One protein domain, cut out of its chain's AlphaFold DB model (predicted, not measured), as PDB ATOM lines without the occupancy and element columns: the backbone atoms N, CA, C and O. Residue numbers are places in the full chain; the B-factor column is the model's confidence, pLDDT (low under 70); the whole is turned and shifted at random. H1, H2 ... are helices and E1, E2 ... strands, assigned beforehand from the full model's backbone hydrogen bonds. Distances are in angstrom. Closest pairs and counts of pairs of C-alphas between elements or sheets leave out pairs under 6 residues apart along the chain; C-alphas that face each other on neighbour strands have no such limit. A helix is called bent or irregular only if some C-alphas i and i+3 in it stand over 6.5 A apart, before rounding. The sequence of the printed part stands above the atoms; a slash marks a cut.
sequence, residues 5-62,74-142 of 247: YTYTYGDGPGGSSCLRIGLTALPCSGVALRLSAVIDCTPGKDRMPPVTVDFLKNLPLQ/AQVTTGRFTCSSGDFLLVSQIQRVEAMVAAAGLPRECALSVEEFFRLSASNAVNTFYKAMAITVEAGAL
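Overview. This is residues 5 to 62 and 74 to 142 of the 247 residues of the protein "Putative RING zinc finger domain superfamily protein" of Zea mays (UniProt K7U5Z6). One twisted sheet of six strands forms a wall with two helices packed on one face, and no named helix covers the other. The long helix H2 packs on E2, E3 and E6, while the shorter H1 lies over E4 and E5, and the two form a helical hairpin. The printed part has 127 residues, with elements in the order E1, E2, E3, E4, E5, H1, H2, E6; the mixed sheet runs E1, E2, E3, E6, E4, E5, with E6 and E4 parallel and the other neighbours antiparallel. The class is mixed, helices and strands, in two layers, helices on one face of a sheet. The whole is compact, with a radius of gyration of the C-alphas of 14.3 A, and elongated, spanning 46 by 28 by 22 A.

Arrangement. E1, residues 5 to 11, is an edge strand and forms a hairpin with E2, residues 17 to 28; N 8 and O 20 are 2.8 A apart. E2 forms a hairpin with E3, residues 31 to 40, with N 23 and O 35 at 2.8 A. E1, E2 and E3 make a meander, each strand the antiparallel neighbour of the one before. E6, residues 131 to 141, is antiparallel to E3, with N 36 and O 136 at 2.9 A. E4, residues 51 to 58, is parallel to E6 at 13 degrees, with N 137 and O 54 at 2.8 A. The other edge strand, E5, residues 75 to 83, is antiparallel to E4, with N 53 and O 81 at 2.8 A; it bends by 65 degrees at residue 78. H1, residues 94 to 103, is on the sheet at a height of 10.2 A, over E4 and E5. On the local plane it stands at 32 degrees to E4, only just slantwise to the strands. H2, residues 110 to 126, is on the same face; its closest C-alphas to E3 are those of Ser 121 and Ala 37, 6.3 A apart. H1 and H2 touch, closest at the C-alphas of Glu 98 and Ala 111, 5.5 A apart, at a steep tilt of 40 degrees, opposite ways. In H2 every O i to N i+4 pair is within hydrogen-bond range, in H1 4 of 6.

Along the chain. E1 begins at C-alpha 5 (26.144, 44.333, 20.589). E2 is 34.8 A long, E3 29.6 A, and E4 and E5 22.2 A each. H1 is irregular, with C-alphas 95 and 98 7.7 A apart. H2 is 24.5 A long and begins at C-alpha 110 (12.618, 38.392, 27.171). E6 is 31.3 A long and ends at C-alpha 141 (20.092, 27.789, 27.890).

Size, cuts and confidence. The two C-alphas farthest apart, those of Lys 45 and Gln 62, are 48.2 A apart. Residues 63 to 73 are not printed, and C-alphas 62 and 74 are 11.3 A apart across the cut. Of the links that are printed whole, none is long. The mean pLDDT of the printed part is 78.8; 29 residues are under 70, among them 43 to 49 and 85 to 92.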
ATOM      1  N   TYR A   5      26.536  44.118  21.969       77.07
ATOM      2  CA  TYR A   5      26.144  44.333  20.589       77.07
ATOM      3  C   TYR A   5      27.242  43.812  19.638       77.07
ATOM      4  O   TYR A   5      28.426  43.938  19.953       77.07
ATOM      5  N   THR A   6      26.908  43.378  18.414       77.29
ATOM      6  CA  THR A   6      27.850  43.228  17.265       77.29
ATOM      7  C   THR A   6      27.353  43.991  16.018       77.29
ATOM      8  O   THR A   6      26.155  44.216  15.875       77.29
ATOM      9  N   TYR A   7      28.272  44.518  15.205       76.91
ATOM     10  CA  TYR A   7      27.982  45.147  13.909       76.91
ATOM     11  C   TYR A   7      28.974  44.562  12.915       76.91
ATOM     12  O   TYR A   7      30.174  44.632  13.152       76.91
ATOM     13  N   THR A   8      28.477  43.964  11.841       78.35
ATOM     14  CA  THR A   8      29.312  43.333  10.814       78.35
ATOM     15  C   THR A   8      28.779  43.695   9.444       78.35
ATOM     16  O   THR A   8      27.585  43.550   9.191       78.35
ATOM     17  N   TYR A   9      29.657  44.177   8.572       75.95
ATOM     18  CA  TYR A   9      29.345  44.367   7.163       75.95
ATOM     19  C   TYR A   9      29.799  43.146   6.376       75.95
ATOM     20  O   TYR A   9      30.807  42.526   6.705       75.95
ATOM     21  N   GLY A  10      29.041  42.792   5.350       77.34
ATOM     22  CA  GLY A  10      29.421  41.718   4.447       77.34
ATOM     23  C   GLY A  10      28.376  41.475   3.373       77.34
ATOM     24  O   GLY A  10      27.375  42.189   3.276       77.34
ATOM     25  N   ASP A  11      28.613  40.434   2.585       76.62
ATOM     26  CA  ASP A  11      27.704  40.038   1.522       76.62
ATOM     27  C   ASP A  11      26.448  39.364   2.086       76.62
ATOM     28  O   ASP A  11      26.485  38.424   2.889       76.62
ATOM     29  N   GLY A  12      25.307  39.877   1.652       69.43
ATOM     30  CA  GLY A  12      23.983  39.357   1.910       69.43
ATOM     31  C   GLY A  12      23.503  38.370   0.848       69.43
ATOM     32  O   GLY A  12      24.178  38.099  -0.153       69.43
ATOM     33  N   PRO A  13      22.293  37.818   1.039       65.93
ATOM     34  CA  PRO A  13      21.674  36.949   0.050       65.93
ATOM     35  C   PRO A  13      21.511  37.687  -1.287       65.93
ATOM     36  O   PRO A  13      20.936  38.768  -1.342       65.93
ATOM     37  N   GLY A  14      22.014  37.091  -2.372       68.98
ATOM     38  CA  GLY A  14      21.956  37.683  -3.714       68.98
ATOM     39  C   GLY A  14      23.078  38.677  -4.044       68.98
ATOM     40  O   GLY A  14      23.010  39.304  -5.097       68.98
ATOM     41  N   GLY A  15      24.103  38.806  -3.193       70.65
ATOM     42  CA  GLY A  15      25.230  39.725  -3.414       70.65
ATOM     43  C   GLY A  15      24.947  41.170  -2.994       70.65
ATOM     44  O   GLY A  15      25.713  42.070  -3.331       70.65
ATOM     45  N   SER A  16      23.842  41.407  -2.279       72.63
ATOM     46  CA  SER A  16      23.551  42.696  -1.653       72.63
ATOM     47  C   SER A  16      24.600  43.019  -0.593       72.63
ATOM     48  O   SER A  16      24.961  42.148   0.190       72.63
ATOM     49  N   SER A  17      25.050  44.268  -0.492       77.27
ATOM     50  CA  SER A  17      25.832  44.692   0.672       77.27
ATOM     51  C   SER A  17      24.911  44.776   1.888       77.27
ATOM     52  O   SER A  17      23.910  45.488   1.838       77.27
ATOM     53  N   CYS A  18      25.233  44.075   2.972       81.04
ATOM     54  CA  CYS A  18      24.391  44.015   4.161       81.04
ATOM     55  C   CYS A  18      25.128  44.447   5.427       81.04
ATOM     56  O   CYS A  18      26.296  44.120   5.636       81.04
ATOM     57  N   LEU A  19      24.390  45.108   6.319       80.45
ATOM     58  CA  LEU A  19      24.764  45.302   7.712       80.45
ATOM     59  C   LEU A  19      24.056  44.249   8.564       80.45
ATOM     60  O   LEU A  19      22.827  44.203   8.623       80.45
ATOM     61  N   ARG A  20      24.825  43.433   9.279       85.67
ATOM     62  CA  ARG A  20      24.316  42.540  10.312       85.67
ATOM     63  C   ARG A  20      24.560  43.140  11.691       85.67
ATOM     64  O   ARG A  20      25.697  43.391  12.086       85.67
ATOM     65  N   ILE A  21      23.474  43.331  12.427       84.09
ATOM     66  CA  ILE A  21      23.468  43.786  13.817       84.09
ATOM     67  C   ILE A  21      23.221  42.570  14.697       84.09
ATOM     68  O   ILE A  21      22.365  41.751  14.371       84.09
ATOM     69  N   GLY A  22      23.941  42.447  15.803       86.86
ATOM     70  CA  GLY A  22      23.702  41.425  16.813       86.86
ATOM     71  C   GLY A  22      23.535  42.020  18.204       86.86
ATOM     72  O   GLY A  22      24.109  43.063  18.512       86.86
ATOM     73  N   LEU A  23      22.767  41.339  19.049       86.13
ATOM     74  CA  LEU A  23      22.681  41.563  20.487       86.13
ATOM     75  C   LEU A  23      22.705  40.210  21.192       86.13
ATOM     76  O   LEU A  23      21.930  39.317  20.869       86.13
ATOM     77  N   THR A  24      23.570  40.068  22.189       85.89
ATOM     78  CA  THR A  24      23.478  38.983  23.167       85.89
ATOM     79  C   THR A  24      22.997  39.542  24.497       85.89
ATOM     80  O   THR A  24      23.597  40.480  25.033       85.89
ATOM     81  N   ALA A  25      21.926  38.955  25.029       85.64
ATOM     82  CA  ALA A  25      21.277  39.386  26.260       85.64
ATOM     83  C   ALA A  25      20.978  38.200  27.187       85.64
ATOM     84  O   ALA A  25      20.752  37.075  26.741       85.64
ATOM     85  N   LEU A  26      20.963  38.471  28.492       85.67
ATOM     86  CA  LEU A  26      20.578  37.524  29.542       85.67
ATOM     87  C   LEU A  26      19.373  38.101  30.305       85.67
ATOM     88  O   LEU A  26      19.566  38.665  31.383       85.67
ATOM     89  N   PRO A  27      18.159  38.036  29.731       82.79
ATOM     90  CA  PRO A  27      16.990  38.727  30.279       82.79
ATOM     91  C   PRO A  27      16.509  38.146  31.614       82.79
ATOM     92  O   PRO A  27      16.019  38.883  32.464       82.79
ATOM     93  N   CYS A  28      16.647  36.833  31.823       82.72
ATOM     94  CA  CYS A  28      16.209  36.160  33.043       82.72
ATOM     95  C   CYS A  28      17.073  34.933  33.370       82.72
ATOM     96  O   CYS A  28      17.926  34.501  32.589       82.72
ATOM     97  N   SER A  29      16.872  34.364  34.560       80.17
ATOM     98  CA  SER A  29      17.612  33.186  35.012       80.17
ATOM     99  C   SER A  29      17.324  31.976  34.119       80.17
ATOM    100  O   SER A  29      16.202  31.476  34.083       80.17
ATOM    101  N   GLY A  30      18.356  31.476  33.437       82.01
ATOM    102  CA  GLY A  30      18.289  30.248  32.639       82.01
ATOM    103  C   GLY A  30      18.038  30.448  31.145       82.01
ATOM    104  O   GLY A  30      18.221  29.490  30.395       82.01
ATOM    105  N   VAL A  31      17.699  31.662  30.697       85.89
ATOM    106  CA  VAL A  31      17.507  31.973  29.273       85.89
ATOM    107  C   VAL A  31      18.570  32.958  28.806       85.89
ATOM    108  O   VAL A  31      18.727  34.045  29.357       85.89
ATOM    109  N   ALA A  32      19.290  32.570  27.759       88.23
ATOM    110  CA  ALA A  32      20.125  33.460  26.974       88.23
ATOM    111  C   ALA A  32      19.415  33.764  25.653       88.23
ATOM    112  O   ALA A  32      18.786  32.875  25.072       88.23
ATOM    113  N   LEU A  33      19.546  35.002  25.177       90.25
ATOM    114  CA  LEU A  33      19.085  35.417  23.859       90.25
ATOM    115  C   LEU A  33      20.264  35.831  22.980       90.25
ATOM    116  O   LEU A  33      21.136  36.582  23.420       90.25
ATOM    117  N   ARG A  34      20.236  35.395  21.721       91.42
ATOM    118  CA  ARG A  34      21.045  35.930  20.625       91.42
ATOM    119  C   ARG A  34      20.096  36.462  19.573       91.42
ATOM    120  O   ARG A  34      19.370  35.714  18.930       91.42
ATOM    121  N   LEU A  35      20.094  37.774  19.436       92.04
ATOM    122  CA  LEU A  35      19.268  38.484  18.486       92.04
ATOM    123  C   LEU A  35      20.156  38.953  17.343       92.04
ATOM    124  O   LEU A  35      21.263  39.438  17.581       92.04
ATOM    125  N   SER A  36      19.700  38.791  16.109       91.36
ATOM    126  CA  SER A  36      20.414  39.282  14.935       91.36
ATOM    127  C   SER A  36      19.463  39.887  13.921       91.36
ATOM    128  O   SER A  36      18.393  39.338  13.689       91.36
ATOM    129  N   ALA A  37      19.864  40.980  13.288       87.99
ATOM    130  CA  ALA A  37      19.134  41.630  12.216       87.99
ATOM    131  C   ALA A  37      20.051  41.769  11.009       87.99
ATOM    132  O   ALA A  37      21.225  42.101  11.166       87.99
ATOM    133  N   VAL A  38      19.522  41.523   9.816       86.04
ATOM    134  CA  VAL A  38      20.205  41.763   8.543       86.04
ATOM    135  C   VAL A  38      19.499  42.913   7.846       86.04
ATOM    136  O   VAL A  38      18.291  42.852   7.610       86.04
ATOM    137  N   ILE A  39      20.255  43.958   7.534       81.23
ATOM    138  CA  ILE A  39      19.796  45.171   6.866       81.23
ATOM    139  C   ILE A  39      20.466  45.225   5.496       81.23
ATOM    140  O   ILE A  39      21.689  45.185   5.404       81.23
ATOM    141  N   ASP A  40      19.663  45.299   4.441       79.31
ATOM    142  CA  ASP A  40      20.126  45.545   3.080       79.31
ATOM    143  C   ASP A  40      20.574  47.002   2.951       79.31
ATOM    144  O   ASP A  40      19.766  47.923   3.102       79.31
ATOM    145  N   CYS A  41      21.865  47.194   2.688       75.17
ATOM    146  CA  CYS A  41      22.486  48.495   2.470       75.17
ATOM    147  C   CYS A  41      22.509  48.895   0.991       75.17
ATOM    148  O   CYS A  41      23.049  49.948   0.646       75.17
ATOM    149  N   THR A  42      21.963  48.075   0.089       71.42
ATOM    150  CA  THR A  42      21.869  48.456  -1.317       71.42
ATOM    151  C   THR A  42      20.828  49.567  -1.489       71.42
ATOM    152  O   THR A  42      19.692  49.450  -1.016       71.42
ATOM    153  N   PRO A  43      21.174  50.675  -2.172       64.26
ATOM    154  CA  PRO A  43      20.199  51.701  -2.517       64.26
ATOM    155  C   PRO A  43      19.119  51.103  -3.431       64.26
ATOM    156  O   PRO A  43      19.365  50.799  -4.600       64.26
ATOM    157  N   GLY A  44      17.920  50.881  -2.893       60.86
ATOM    158  CA  GLY A  44      16.851  50.179  -3.606       60.86
ATOM    159  C   GLY A  44      16.077  51.062  -4.593       60.86
ATOM    160  O   GLY A  44      15.702  52.183  -4.261       60.86
ATOM    161  N   LYS A  45      15.749  50.517  -5.775       56.14
ATOM    162  CA  LYS A  45      14.803  51.088  -6.762       56.14
ATOM    163  C   LYS A  45      13.423  50.396  -6.715       56.14
ATOM    164  O   LYS A  45      13.017  49.782  -7.687       56.14
ATOM    165  N   ASP A  46      12.704  50.462  -5.593       57.06
ATOM    166  CA  ASP A  46      11.237  50.212  -5.530       57.06
ATOM    167  C   ASP A  46      10.635  48.825  -5.205       57.06
ATOM    168  O   ASP A  46       9.417  48.678  -5.300       57.06
ATOM    169  N   ARG A  47      11.352  47.830  -4.658       60.02
ATOM    170  CA  ARG A  47      10.657  46.788  -3.856       60.02
ATOM    171  C   ARG A  47      11.399  46.422  -2.583       60.02
ATOM    172  O   ARG A  47      12.483  45.861  -2.617       60.02
ATOM    173  N   MET A  48      10.782  46.766  -1.454       63.35
ATOM    174  CA  MET A  48      11.198  46.310  -0.132       63.35
ATOM    175  C   MET A  48      10.960  44.796  -0.036       63.35
ATOM    176  O   MET A  48       9.832  44.370  -0.303       63.35
ATOM    177  N   PRO A  49      11.971  43.973   0.303       67.13
ATOM    178  CA  PRO A  49      11.714  42.576   0.614       67.13
ATOM    179  C   PRO A  49      10.833  42.491   1.872       67.13
ATOM    180  O   PRO A  49      10.895  43.380   2.725       67.13
ATOM    181  N   PRO A  50       9.992  41.452   2.002       72.77
ATOM    182  CA  PRO A  50       9.252  41.236   3.233       72.77
ATOM    183  C   PRO A  50      10.232  40.981   4.379       72.77
ATOM    184  O   PRO A  50      11.144  40.164   4.253       72.77
ATOM    185  N   VAL A  51      10.014  41.652   5.505       81.59
ATOM    186  CA  VAL A  51      10.751  41.376   6.735       81.59
ATOM    187  C   VAL A  51      10.195  40.117   7.367       81.59
ATOM    188  O   VAL A  51       8.979  39.969   7.519       81.59
ATOM    189  N   THR A  52      11.090  39.235   7.791       86.25
ATOM    190  CA  THR A  52      10.750  38.093   8.640       86.25
ATOM    191  C   THR A  52      11.322  38.290  10.035       86.25
ATOM    192  O   THR A  52      12.430  38.796  10.189       86.25
ATOM    193  N   VAL A  53      10.550  37.921  11.051       89.85
ATOM    194  CA  VAL A  53      10.999  37.820  12.436       89.85
ATOM    195  C   VAL A  53      10.836  36.369  12.859       89.85
ATOM    196  O   VAL A  53       9.714  35.900  13.062       89.85
ATOM    197  N   ASP A  54      11.960  35.676  12.978       91.74
ATOM    198  CA  ASP A  54      12.006  34.265  13.343       91.74
ATOM    199  C   ASP A  54      12.449  34.108  14.796       91.74
ATOM    200  O   ASP A  54      13.530  34.544  15.185       91.74
ATOM    201  N   PHE A  55      11.623  33.445  15.596       92.62
ATOM    202  CA  PHE A  55      11.966  32.998  16.935       92.62
ATOM    203  C   PHE A  55      12.442  31.557  16.852       92.62
ATOM    204  O   PHE A  55      11.707  30.677  16.398       92.62
ATOM    205  N   LEU A  56      13.678  31.323  17.275       90.42
ATOM    206  CA  LEU A  56      14.322  30.019  17.242       90.42
ATOM    207  C   LEU A  56      14.624  29.579  18.671       90.42
ATOM    208  O   LEU A  56      15.084  30.373  19.487       90.42
ATOM    209  N   LYS A  57      14.412  28.300  18.978       84.27
ATOM    210  CA  LYS A  57      14.811  27.709  20.257       84.27
ATOM    211  C   LYS A  57      15.857  26.629  20.018       84.27
ATOM    212  O   LYS A  57      15.634  25.711  19.227       84.27
ATOM    213  N   ASN A  58      16.993  26.735  20.705       73.97
ATOM    214  CA  ASN A  58      18.009  25.686  20.706       73.97
ATOM    215  C   ASN A  58      17.492  24.496  21.523       73.97
ATOM    216  O   ASN A  58      17.240  24.634  22.725       73.97
ATOM    217  N   LEU A  59      17.334  23.330  20.892       53.98
ATOM    218  CA  LEU A  59      17.015  22.110  21.626       53.98
ATOM    219  C   LEU A  59      18.189  21.693  22.528       53.98
ATOM    220  O   LEU A  59      19.341  21.709  22.077       53.98
ATOM    221  N   PRO A  60      17.931  21.272  23.783       51.25
ATOM    222  CA  PRO A  60      18.943  20.624  24.607       51.25
ATOM    223  C   PRO A  60      19.510  19.396  23.888       51.25
ATOM    224  O   PRO A  60      18.766  18.631  23.271       51.25
ATOM    225  N   LEU A  61      20.821  19.166  24.016       49.96
ATOM    226  CA  LEU A  61      21.534  18.052  23.368       49.96
ATOM    227  C   LEU A  61      20.897  16.667  23.614       49.96
ATOM    228  O   LEU A  61      21.100  15.764  22.809       49.96
ATOM    229  N   GLN A  62      20.113  16.497  24.686       46.59
ATOM    230  CA  GLN A  62      19.497  15.226  25.092       46.59
ATOM    231  C   GLN A  62      18.348  14.730  24.195       46.59
ATOM    232  O   GLN A  62      17.997  13.562  24.302       46.59
ATOM    233  N   ALA A  74      20.376  21.872  16.656       57.65
ATOM    234  CA  ALA A  74      19.124  21.787  15.920       57.65
ATOM    235  C   ALA A  74      18.230  22.916  16.444       57.65
ATOM    236  O   ALA A  74      17.761  22.874  17.585       57.65
ATOM    237  N   GLN A  75      18.099  23.970  15.648       70.06
ATOM    238  CA  GLN A  75      17.253  25.113  15.950       70.06
ATOM    239  C   GLN A  75      15.852  24.808  15.430       70.06
ATOM    240  O   GLN A  75      15.681  24.473  14.259       70.06
ATOM    241  N   VAL A  76      14.850  24.923  16.297       80.68
ATOM    242  CA  VAL A  76      13.445  24.827  15.889       80.68
ATOM    243  C   VAL A  76      12.845  26.220  15.886       80.68
ATOM    244  O   VAL A  76      12.939  26.941  16.879       80.68
ATOM    245  N   THR A  77      12.216  26.591  14.770       85.08
ATOM    246  CA  THR A  77      11.420  27.815  14.679       85.08
ATOM    247  C   THR A  77      10.165  27.662  15.530       85.08
ATOM    248  O   THR A  77       9.285  26.868  15.204       85.08
ATOM    249  N   THR A  78      10.086  28.406  16.632       87.27
ATOM    250  CA  THR A  78       8.924  28.432  17.534       87.27
ATOM    251  C   THR A  78       7.915  29.508  17.153       87.27
ATOM    252  O   THR A  78       6.756  29.426  17.547       87.27
ATOM    253  N   GLY A  79       8.322  30.491  16.352       87.26
ATOM    254  CA  GLY A  79       7.434  31.505  15.798       87.26
ATOM    255  C   GLY A  79       8.053  32.158  14.573       87.26
ATOM    256  O   GLY A  79       9.255  32.405  14.546       87.26
ATOM    257  N   ARG A  80       7.235  32.437  13.559       90.74
ATOM    258  CA  ARG A  80       7.625  33.209  12.377       90.74
ATOM    259  C   ARG A  80       6.575  34.268  12.119       90.74
ATOM    260  O   ARG A  80       5.398  33.953  11.947       90.74
ATOM    261  N   PHE A  81       7.015  35.514  12.050       87.63
ATOM    262  CA  PHE A  81       6.170  36.658  11.746       87.63
ATOM    263  C   PHE A  81       6.692  37.339  10.492       87.63
ATOM    264  O   PHE A  81       7.899  37.457  10.299       87.63
ATOM    265  N   THR A  82       5.790  37.780   9.623       83.13
ATOM    266  CA  THR A  82       6.155  38.397   8.348       83.13
ATOM    267  C   THR A  82       5.514  39.765   8.220       83.13
ATOM    268  O   THR A  82       4.332  39.923   8.533       83.13
ATOM    269  N   CYS A  83       6.258  40.733   7.698       77.18
ATOM    270  CA  CYS A  83       5.747  42.053   7.378       77.18
ATOM    271  C   CYS A  83       6.135  42.441   5.946       77.18
ATOM    272  O   CYS A  83       7.311  42.429   5.596       77.18
ATOM    273  N   SER A  84       5.162  42.811   5.109       70.58
ATOM    274  CA  SER A  84       5.414  43.415   3.782       70.58
ATOM    275  C   SER A  84       5.977  44.841   3.894       70.58
ATOM    276  O   SER A  84       6.561  45.389   2.962       70.58
ATOM    277  N   SER A  85       5.753  45.430   5.062       63.96
ATOM    278  CA  SER A  85       6.319  46.629   5.652       63.96
ATOM    279  C   SER A  85       7.751  46.563   6.166       63.96
ATOM    280  O   SER A  85       7.880  46.389   7.370       63.96
ATOM    281  N   GLY A  86       8.822  46.711   5.387       60.36
ATOM    282  CA  GLY A  86      10.133  46.954   6.019       60.36
ATOM    283  C   GLY A  86      10.131  48.204   6.919       60.36
ATOM    284  O   GLY A  86      10.674  48.152   8.021       60.36
ATOM    285  N   ASP A  87       9.378  49.245   6.537       59.45
ATOM    286  CA  ASP A  87       9.091  50.412   7.388       59.45
ATOM    287  C   ASP A  87       8.314  50.015   8.657       59.45
ATOM    288  O   ASP A  87       8.469  50.605   9.718       59.45
ATOM    289  N   PHE A  88       7.488  48.969   8.607       52.83
ATOM    290  CA  PHE A  88       6.599  48.604   9.714       52.83
ATOM    291  C   PHE A  88       7.272  47.835  10.852       52.83
ATOM    292  O   PHE A  88       6.615  47.629  11.881       52.83
ATOM    293  N   LEU A  89       8.558  47.472  10.734       60.53
ATOM    294  CA  LEU A  89       9.329  47.139  11.935       60.53
ATOM    295  C   LEU A  89       9.308  48.300  12.938       60.53
ATOM    296  O   LEU A  89       9.254  48.034  14.132       60.53
ATOM    297  N   LEU A  90       9.296  49.557  12.470       59.46
ATOM    298  CA  LEU A  90       9.486  50.751  13.303       59.46
ATOM    299  C   LEU A  90       8.350  51.052  14.270       59.46
ATOM    300  O   LEU A  90       8.589  51.697  15.281       59.46
ATOM    301  N   VAL A  91       7.124  50.624  13.970       63.23
ATOM    302  CA  VAL A  91       5.957  51.000  14.785       63.23
ATOM    303  C   VAL A  91       5.085  49.784  15.074       63.23
ATOM    304  O   VAL A  91       4.848  49.448  16.230       63.23
ATOM    305  N   SER A  92       4.677  49.049  14.034       68.82
ATOM    306  CA  SER A  92       3.688  47.974  14.200       68.82
ATOM    307  C   SER A  92       4.223  46.740  14.929       68.82
ATOM    308  O   SER A  92       3.490  46.104  15.683       68.82
ATOM    309  N   GLN A  93       5.482  46.353  14.684       73.04
ATOM    310  CA  GLN A  93       6.029  45.132  15.285       73.04
ATOM    311  C   GLN A  93       6.523  45.377  16.707       73.04
ATOM    312  O   GLN A  93       6.414  44.473  17.527       73.04
ATOM    313  N   ILE A  94       6.983  46.594  17.024       80.11
ATOM    314  CA  ILE A  94       7.377  46.976  18.390       80.11
ATOM    315  C   ILE A  94       6.187  46.826  19.346       80.11
ATOM    316  O   ILE A  94       6.321  46.190  20.385       80.11
ATOM    317  N   GLN A  95       4.994  47.277  18.943       83.16
ATOM    318  CA  GLN A  95       3.763  47.111  19.731       83.16
ATOM    319  C   GLN A  95       3.328  45.644  19.911       83.16
ATOM    320  O   GLN A  95       2.511  45.331  20.771       83.16
ATOM    321  N   ARG A  96       3.858  44.721  19.100       87.09
ATOM    322  CA  ARG A  96       3.502  43.294  19.125       87.09
ATOM    323  C   ARG A  96       4.548  42.424  19.811       87.09
ATOM    324  O   ARG A  96       4.335  41.213  19.887       87.09
ATOM    325  N   VAL A  97       5.643  43.000  20.315       90.77
ATOM    326  CA  VAL A  97       6.770  42.241  20.878       90.77
ATOM    327  C   VAL A  97       6.309  41.281  21.970       90.77
ATOM    328  O   VAL A  97       6.643  40.099  21.908       90.77
ATOM    329  N   GLU A  98       5.490  41.734  22.919       92.39
ATOM    330  CA  GLU A  98       4.999  40.871  23.999       92.39
ATOM    331  C   GLU A  98       4.202  39.672  23.469       92.39
ATOM    332  O   GLU A  98       4.424  38.535  23.892       92.39
ATOM    333  N   ALA A  99       3.322  39.899  22.491       91.43
ATOM    334  CA  ALA A  99       2.539  38.841  21.860       91.43
ATOM    335  C   ALA A  99       3.425  37.864  21.071       91.43
ATOM    336  O   ALA A  99       3.187  36.657  21.101       91.43
ATOM    337  N   MET A 100       4.462  38.360  20.389       91.98
ATOM    338  CA  MET A 100       5.415  37.530  19.646       91.98
ATOM    339  C   MET A 100       6.249  36.654  20.588       91.98
ATOM    340  O   MET A 100       6.386  35.455  20.352       91.98
ATOM    341  N   VAL A 101       6.752  37.232  21.682       93.28
ATOM    342  CA  VAL A 101       7.523  36.530  22.722       93.28
ATOM    343  C   VAL A 101       6.666  35.473  23.417       93.28
ATOM    344  O   VAL A 101       7.109  34.333  23.579       93.28
ATOM    345  N   ALA A 102       5.418  35.810  23.755       92.85
ATOM    346  CA  ALA A 102       4.469  34.867  24.335       92.85
ATOM    347  C   ALA A 102       4.145  33.712  23.371       92.85
ATOM    348  O   ALA A 102       4.198  32.548  23.769       92.85
ATOM    349  N   ALA A 103       3.875  34.008  22.094       91.49
ATOM    350  CA  ALA A 103       3.607  32.997  21.070       91.49
ATOM    351  C   ALA A 103       4.816  32.080  20.808       91.49
ATOM    352  O   ALA A 103       4.640  30.895  20.539       91.49
ATOM    353  N   ALA A 104       6.038  32.601  20.947       90.33
ATOM    354  CA  ALA A 104       7.273  31.825  20.850       90.33
ATOM    355  C   ALA A 104       7.556  30.944  22.087       90.33
ATOM    356  O   ALA A 104       8.539  30.194  22.090       90.33
ATOM    357  N   GLY A 105       6.729  31.029  23.137       90.69
ATOM    358  CA  GLY A 105       6.895  30.277  24.382       90.69
ATOM    359  C   GLY A 105       8.086  30.745  25.222       90.69
ATOM    360  O   GLY A 105       8.717  29.928  25.902       90.69
ATOM    361  N   LEU A 106       8.434  32.032  25.136       90.67
ATOM    362  CA  LEU A 106       9.517  32.642  25.902       90.67
ATOM    363  C   LEU A 106       8.983  33.374  27.145       90.67
ATOM    364  O   LEU A 106       7.852  33.865  27.131       90.67
ATOM    365  N   PRO A 107       9.781  33.466  28.226       91.65
ATOM    366  CA  PRO A 107       9.419  34.250  29.405       91.65
ATOM    367  C   PRO A 107       9.181  35.727  29.068       91.65
ATOM    368  O   PRO A 107       9.827  36.274  28.172       91.65
ATOM    369  N   ARG A 108       8.288  36.392  29.812       92.70
ATOM    370  CA  ARG A 108       7.915  37.799  29.565       92.70
ATOM    371  C   ARG A 108       9.106  38.749  29.688       92.70
ATOM    372  O   ARG A 108       9.179  39.731  28.965       92.70
ATOM    373  N   GLU A 109      10.081  38.415  30.526       91.95
ATOM    374  CA  GLU A 109      11.320  39.174  30.714       91.95
ATOM    375  C   GLU A 109      12.145  39.278  29.421       91.95
ATOM    376  O   GLU A 109      12.915  40.219  29.247       91.95
ATOM    377  N   CYS A 110      11.968  38.339  28.480       91.76
ATOM    378  CA  CYS A 110      12.618  38.392  27.171       91.76
ATOM    379  C   CYS A 110      12.097  39.543  26.299       91.76
ATOM    380  O   CYS A 110      12.823  39.986  25.410       91.76
ATOM    381  N   ALA A 111      10.874  40.033  26.544       93.32
ATOM    382  CA  ALA A 111      10.257  41.091  25.749       93.32
ATOM    383  C   ALA A 111      11.107  42.360  25.723       93.32
ATOM    384  O   ALA A 111      11.338  42.890  24.644       93.32
ATOM    385  N   LEU A 112      11.685  42.763  26.857       91.12
ATOM    386  CA  LEU A 112      12.498  43.980  26.944       91.12
ATOM    387  C   LEU A 112      13.727  43.932  26.024       91.12
ATOM    388  O   LEU A 112      13.999  44.887  25.303       91.12
ATOM    389  N   SER A 113      14.447  42.806  25.998       90.46
ATOM    390  CA  SER A 113      15.615  42.646  25.118       90.46
ATOM    391  C   SER A 113      15.228  42.544  23.642       90.46
ATOM    392  O   SER A 113      15.963  43.021  22.779       90.46
ATOM    393  N   VAL A 114      14.084  41.923  23.336       91.64
ATOM    394  CA  VAL A 114      13.562  41.848  21.963       91.64
ATOM    395  C   VAL A 114      13.129  43.232  21.481       91.64
ATOM    396  O   VAL A 114      13.467  43.625  20.369       91.64
ATOM    397  N   GLU A 115      12.444  43.994  22.327       91.02
ATOM    398  CA  GLU A 115      11.975  45.347  22.045       91.02
ATOM    399  C   GLU A 115      13.140  46.325  21.856       91.02
ATOM    400  O   GLU A 115      13.172  47.067  20.873       91.02
ATOM    401  N   GLU A 116      14.139  46.281  22.744       88.37
ATOM    402  CA  GLU A 116      15.393  47.032  22.610       88.37
ATOM    403  C   GLU A 116      16.078  46.717  21.275       88.37
ATOM    404  O   GLU A 116      16.473  47.624  20.538       88.37
ATOM    405  N   PHE A 117      16.157  45.436  20.908       89.24
ATOM    406  CA  PHE A 117      16.765  45.030  19.647       89.24
ATOM    407  C   PHE A 117      15.958  45.452  18.420       89.24
ATOM    408  O   PHE A 117      16.544  45.818  17.398       89.24
ATOM    409  N   PHE A 118      14.628  45.417  18.494       88.42
ATOM    410  CA  PHE A 118      13.768  45.875  17.406       88.42
ATOM    411  C   PHE A 118      13.938  47.372  17.200       88.42
ATOM    412  O   PHE A 118      14.176  47.780  16.067       88.42
ATOM    413  N   ARG A 119      13.926  48.171  18.276       83.55
ATOM    414  CA  ARG A 119      14.237  49.606  18.208       83.55
ATOM    415  C   ARG A 119      15.598  49.839  17.579       83.55
ATOM    416  O   ARG A 119      15.700  50.593  16.619       83.55
ATOM    417  N   LEU A 120      16.628  49.139  18.048       79.20
ATOM    418  CA  LEU A 120      17.970  49.286  17.498       79.20
ATOM    419  C   LEU A 120      18.016  48.951  16.004       79.20
ATOM    420  O   LEU A 120      18.584  49.707  15.218       79.20
ATOM    421  N   SER A 121      17.414  47.834  15.600       81.58
ATOM    422  CA  SER A 121      17.364  47.396  14.200       81.58
ATOM    423  C   SER A 121      16.639  48.419  13.332       81.58
ATOM    424  O   SER A 121      17.129  48.805  12.272       81.58
ATOM    425  N   ALA A 122      15.504  48.909  13.822       77.88
ATOM    426  CA  ALA A 122      14.659  49.859  13.130       77.88
ATOM    427  C   ALA A 122      15.361  51.219  12.977       77.88
ATOM    428  O   ALA A 122      15.476  51.734  11.866       77.88
ATOM    429  N   SER A 123      15.958  51.741  14.049       73.93
ATOM    430  CA  SER A 123      16.728  52.984  14.014       73.93
ATOM    431  C   SER A 123      17.988  52.892  13.134       73.93
ATOM    432  O   SER A 123      18.529  53.925  12.740       73.93
ATOM    433  N   ASN A 124      18.518  51.696  12.846       73.42
ATOM    434  CA  ASN A 124      19.612  51.509  11.878       73.42
ATOM    435  C   ASN A 124      19.111  51.426  10.429       73.42
ATOM    436  O   ASN A 124      19.824  51.867   9.532       73.42
ATOM    437  N   ALA A 125      17.895  50.925  10.203       72.86
ATOM    438  CA  ALA A 125      17.282  50.888   8.878       72.86
ATOM    439  C   ALA A 125      16.834  52.290   8.407       72.86
ATOM    440  O   ALA A 125      17.175  52.703   7.302       72.86
ATOM    441  N   VAL A 126      16.160  53.078   9.258       62.79
ATOM    442  CA  VAL A 126      15.627  54.406   8.860       62.79
ATOM    443  C   VAL A 126      16.682  55.418   8.456       62.79
ATOM    444  O   VAL A 126      16.440  56.244   7.582       62.79
ATOM    445  N   ASN A 127      17.852  55.378   9.092       54.55
ATOM    446  CA  ASN A 127      18.790  56.496   9.033       54.55
ATOM    447  C   ASN A 127      19.587  56.556   7.717       54.55
ATOM    448  O   ASN A 127      20.450  57.409   7.547       54.55
ATOM    449  N   THR A 128      19.356  55.620   6.795       51.55
ATOM    450  CA  THR A 128      20.292  55.376   5.691       51.55
ATOM    451  C   THR A 128      19.651  54.994   4.355       51.55
ATOM    452  O   THR A 128      20.355  54.584   3.439       51.55
ATOM    453  N   PHE A 129      18.335  55.170   4.188       59.79
ATOM    454  CA  PHE A 129      17.582  54.633   3.034       59.79
ATOM    455  C   PHE A 129      17.656  53.095   2.914       59.79
ATOM    456  O   PHE A 129      17.282  52.528   1.883       59.79
ATOM    457  N   TYR A 130      18.136  52.418   3.961       67.23
ATOM    458  CA  TYR A 130      18.371  50.981   4.002       67.23
ATOM    459  C   TYR A 130      17.172  50.245   4.589       67.23
ATOM    460  O   TYR A 130      16.344  50.805   5.304       67.23
ATOM    461  N   LYS A 131      17.048  48.961   4.254       73.49
ATOM    462  CA  LYS A 131      15.843  48.184   4.560       73.49
ATOM    463  C   LYS A 131      16.216  46.944   5.344       73.49
ATOM    464  O   LYS A 131      17.059  46.162   4.914       73.49
ATOM    465  N   ALA A 132      15.584  46.735   6.495       75.56
ATOM    466  CA  ALA A 132      15.706  45.462   7.193       75.56
ATOM    467  C   ALA A 132      15.156  44.328   6.308       75.56
ATOM    468  O   ALA A 132      14.138  44.502   5.642       75.56
ATOM    469  N   MET A 133      15.822  43.174   6.310       78.36
ATOM    470  CA  MET A 133      15.406  41.978   5.564       78.36
ATOM    471  C   MET A 133      14.954  40.848   6.489       78.36
ATOM    472  O   MET A 133      13.974  40.159   6.211       78.36
ATOM    473  N   ALA A 134      15.668  40.633   7.592       85.72
ATOM    474  CA  ALA A 134      15.374  39.553   8.524       85.72
ATOM    475  C   ALA A 134      15.815  39.922   9.935       85.72
ATOM    476  O   ALA A 134      16.867  40.533  10.119       85.72
ATOM    477  N   ILE A 135      15.022  39.509  10.916       89.99
ATOM    478  CA  ILE A 135      15.357  39.517  12.332       89.99
ATOM    479  C   ILE A 135      15.222  38.088  12.852       89.99
ATOM    480  O   ILE A 135      14.264  37.380  12.553       89.99
ATOM    481  N   THR A 136      16.179  37.669  13.660       92.21
ATOM    482  CA  THR A 136      16.193  36.364  14.308       92.21
ATOM    483  C   THR A 136      16.355  36.571  15.801       92.21
ATOM    484  O   THR A 136      17.234  37.315  16.231       92.21
ATOM    485  N   VAL A 137      15.505  35.919  16.587       93.24
ATOM    486  CA  VAL A 137      15.558  35.873  18.047       93.24
ATOM    487  C   VAL A 137      15.813  34.426  18.443       93.24
ATOM    488  O   VAL A 137      14.901  33.604  18.474       93.24
ATOM    489  N   GLU A 138      17.066  34.098  18.725       92.08
ATOM    490  CA  GLU A 138      17.453  32.775  19.195       92.08
ATOM    491  C   GLU A 138      17.425  32.735  20.723       92.08
ATOM    492  O   GLU A 138      18.120  33.509  21.382       92.08
ATOM    493  N   ALA A 139      16.665  31.804  21.291       90.41
ATOM    494  CA  ALA A 139      16.631  31.523  22.717       90.41
ATOM    495  C   ALA A 139      17.299  30.182  23.028       90.41
ATOM    496  O   ALA A 139      17.074  29.164  22.365       90.41
ATOM    497  N   GLY A 140      18.118  30.163  24.073       85.67
ATOM    498  CA  GLY A 140      18.826  28.972  24.520       85.67
ATOM    499  C   GLY A 140      19.080  28.973  26.018       85.67
ATOM    500  O   GLY A 140      18.800  29.951  26.713       85.67
ATOM    501  N   ALA A 141      19.615  27.862  26.517       80.07
ATOM    502  CA  ALA A 141      20.092  27.789  27.890       80.07
ATOM    503  C   ALA A 141      21.356  28.649  28.068       80.07
ATOM    504  O   ALA A 141      22.096  28.916  27.116       80.07
ATOM    505  N   LEU A 142      21.646  29.047  29.308       68.01
ATOM    506  CA  LEU A 142      22.921  29.683  29.646       68.01
ATOM    507  C   LEU A 142      24.097  28.809  29.166       68.01
ATOM    508  O   LEU A 142      24.175  27.629  29.498       68.01
TER     509      LEU A 142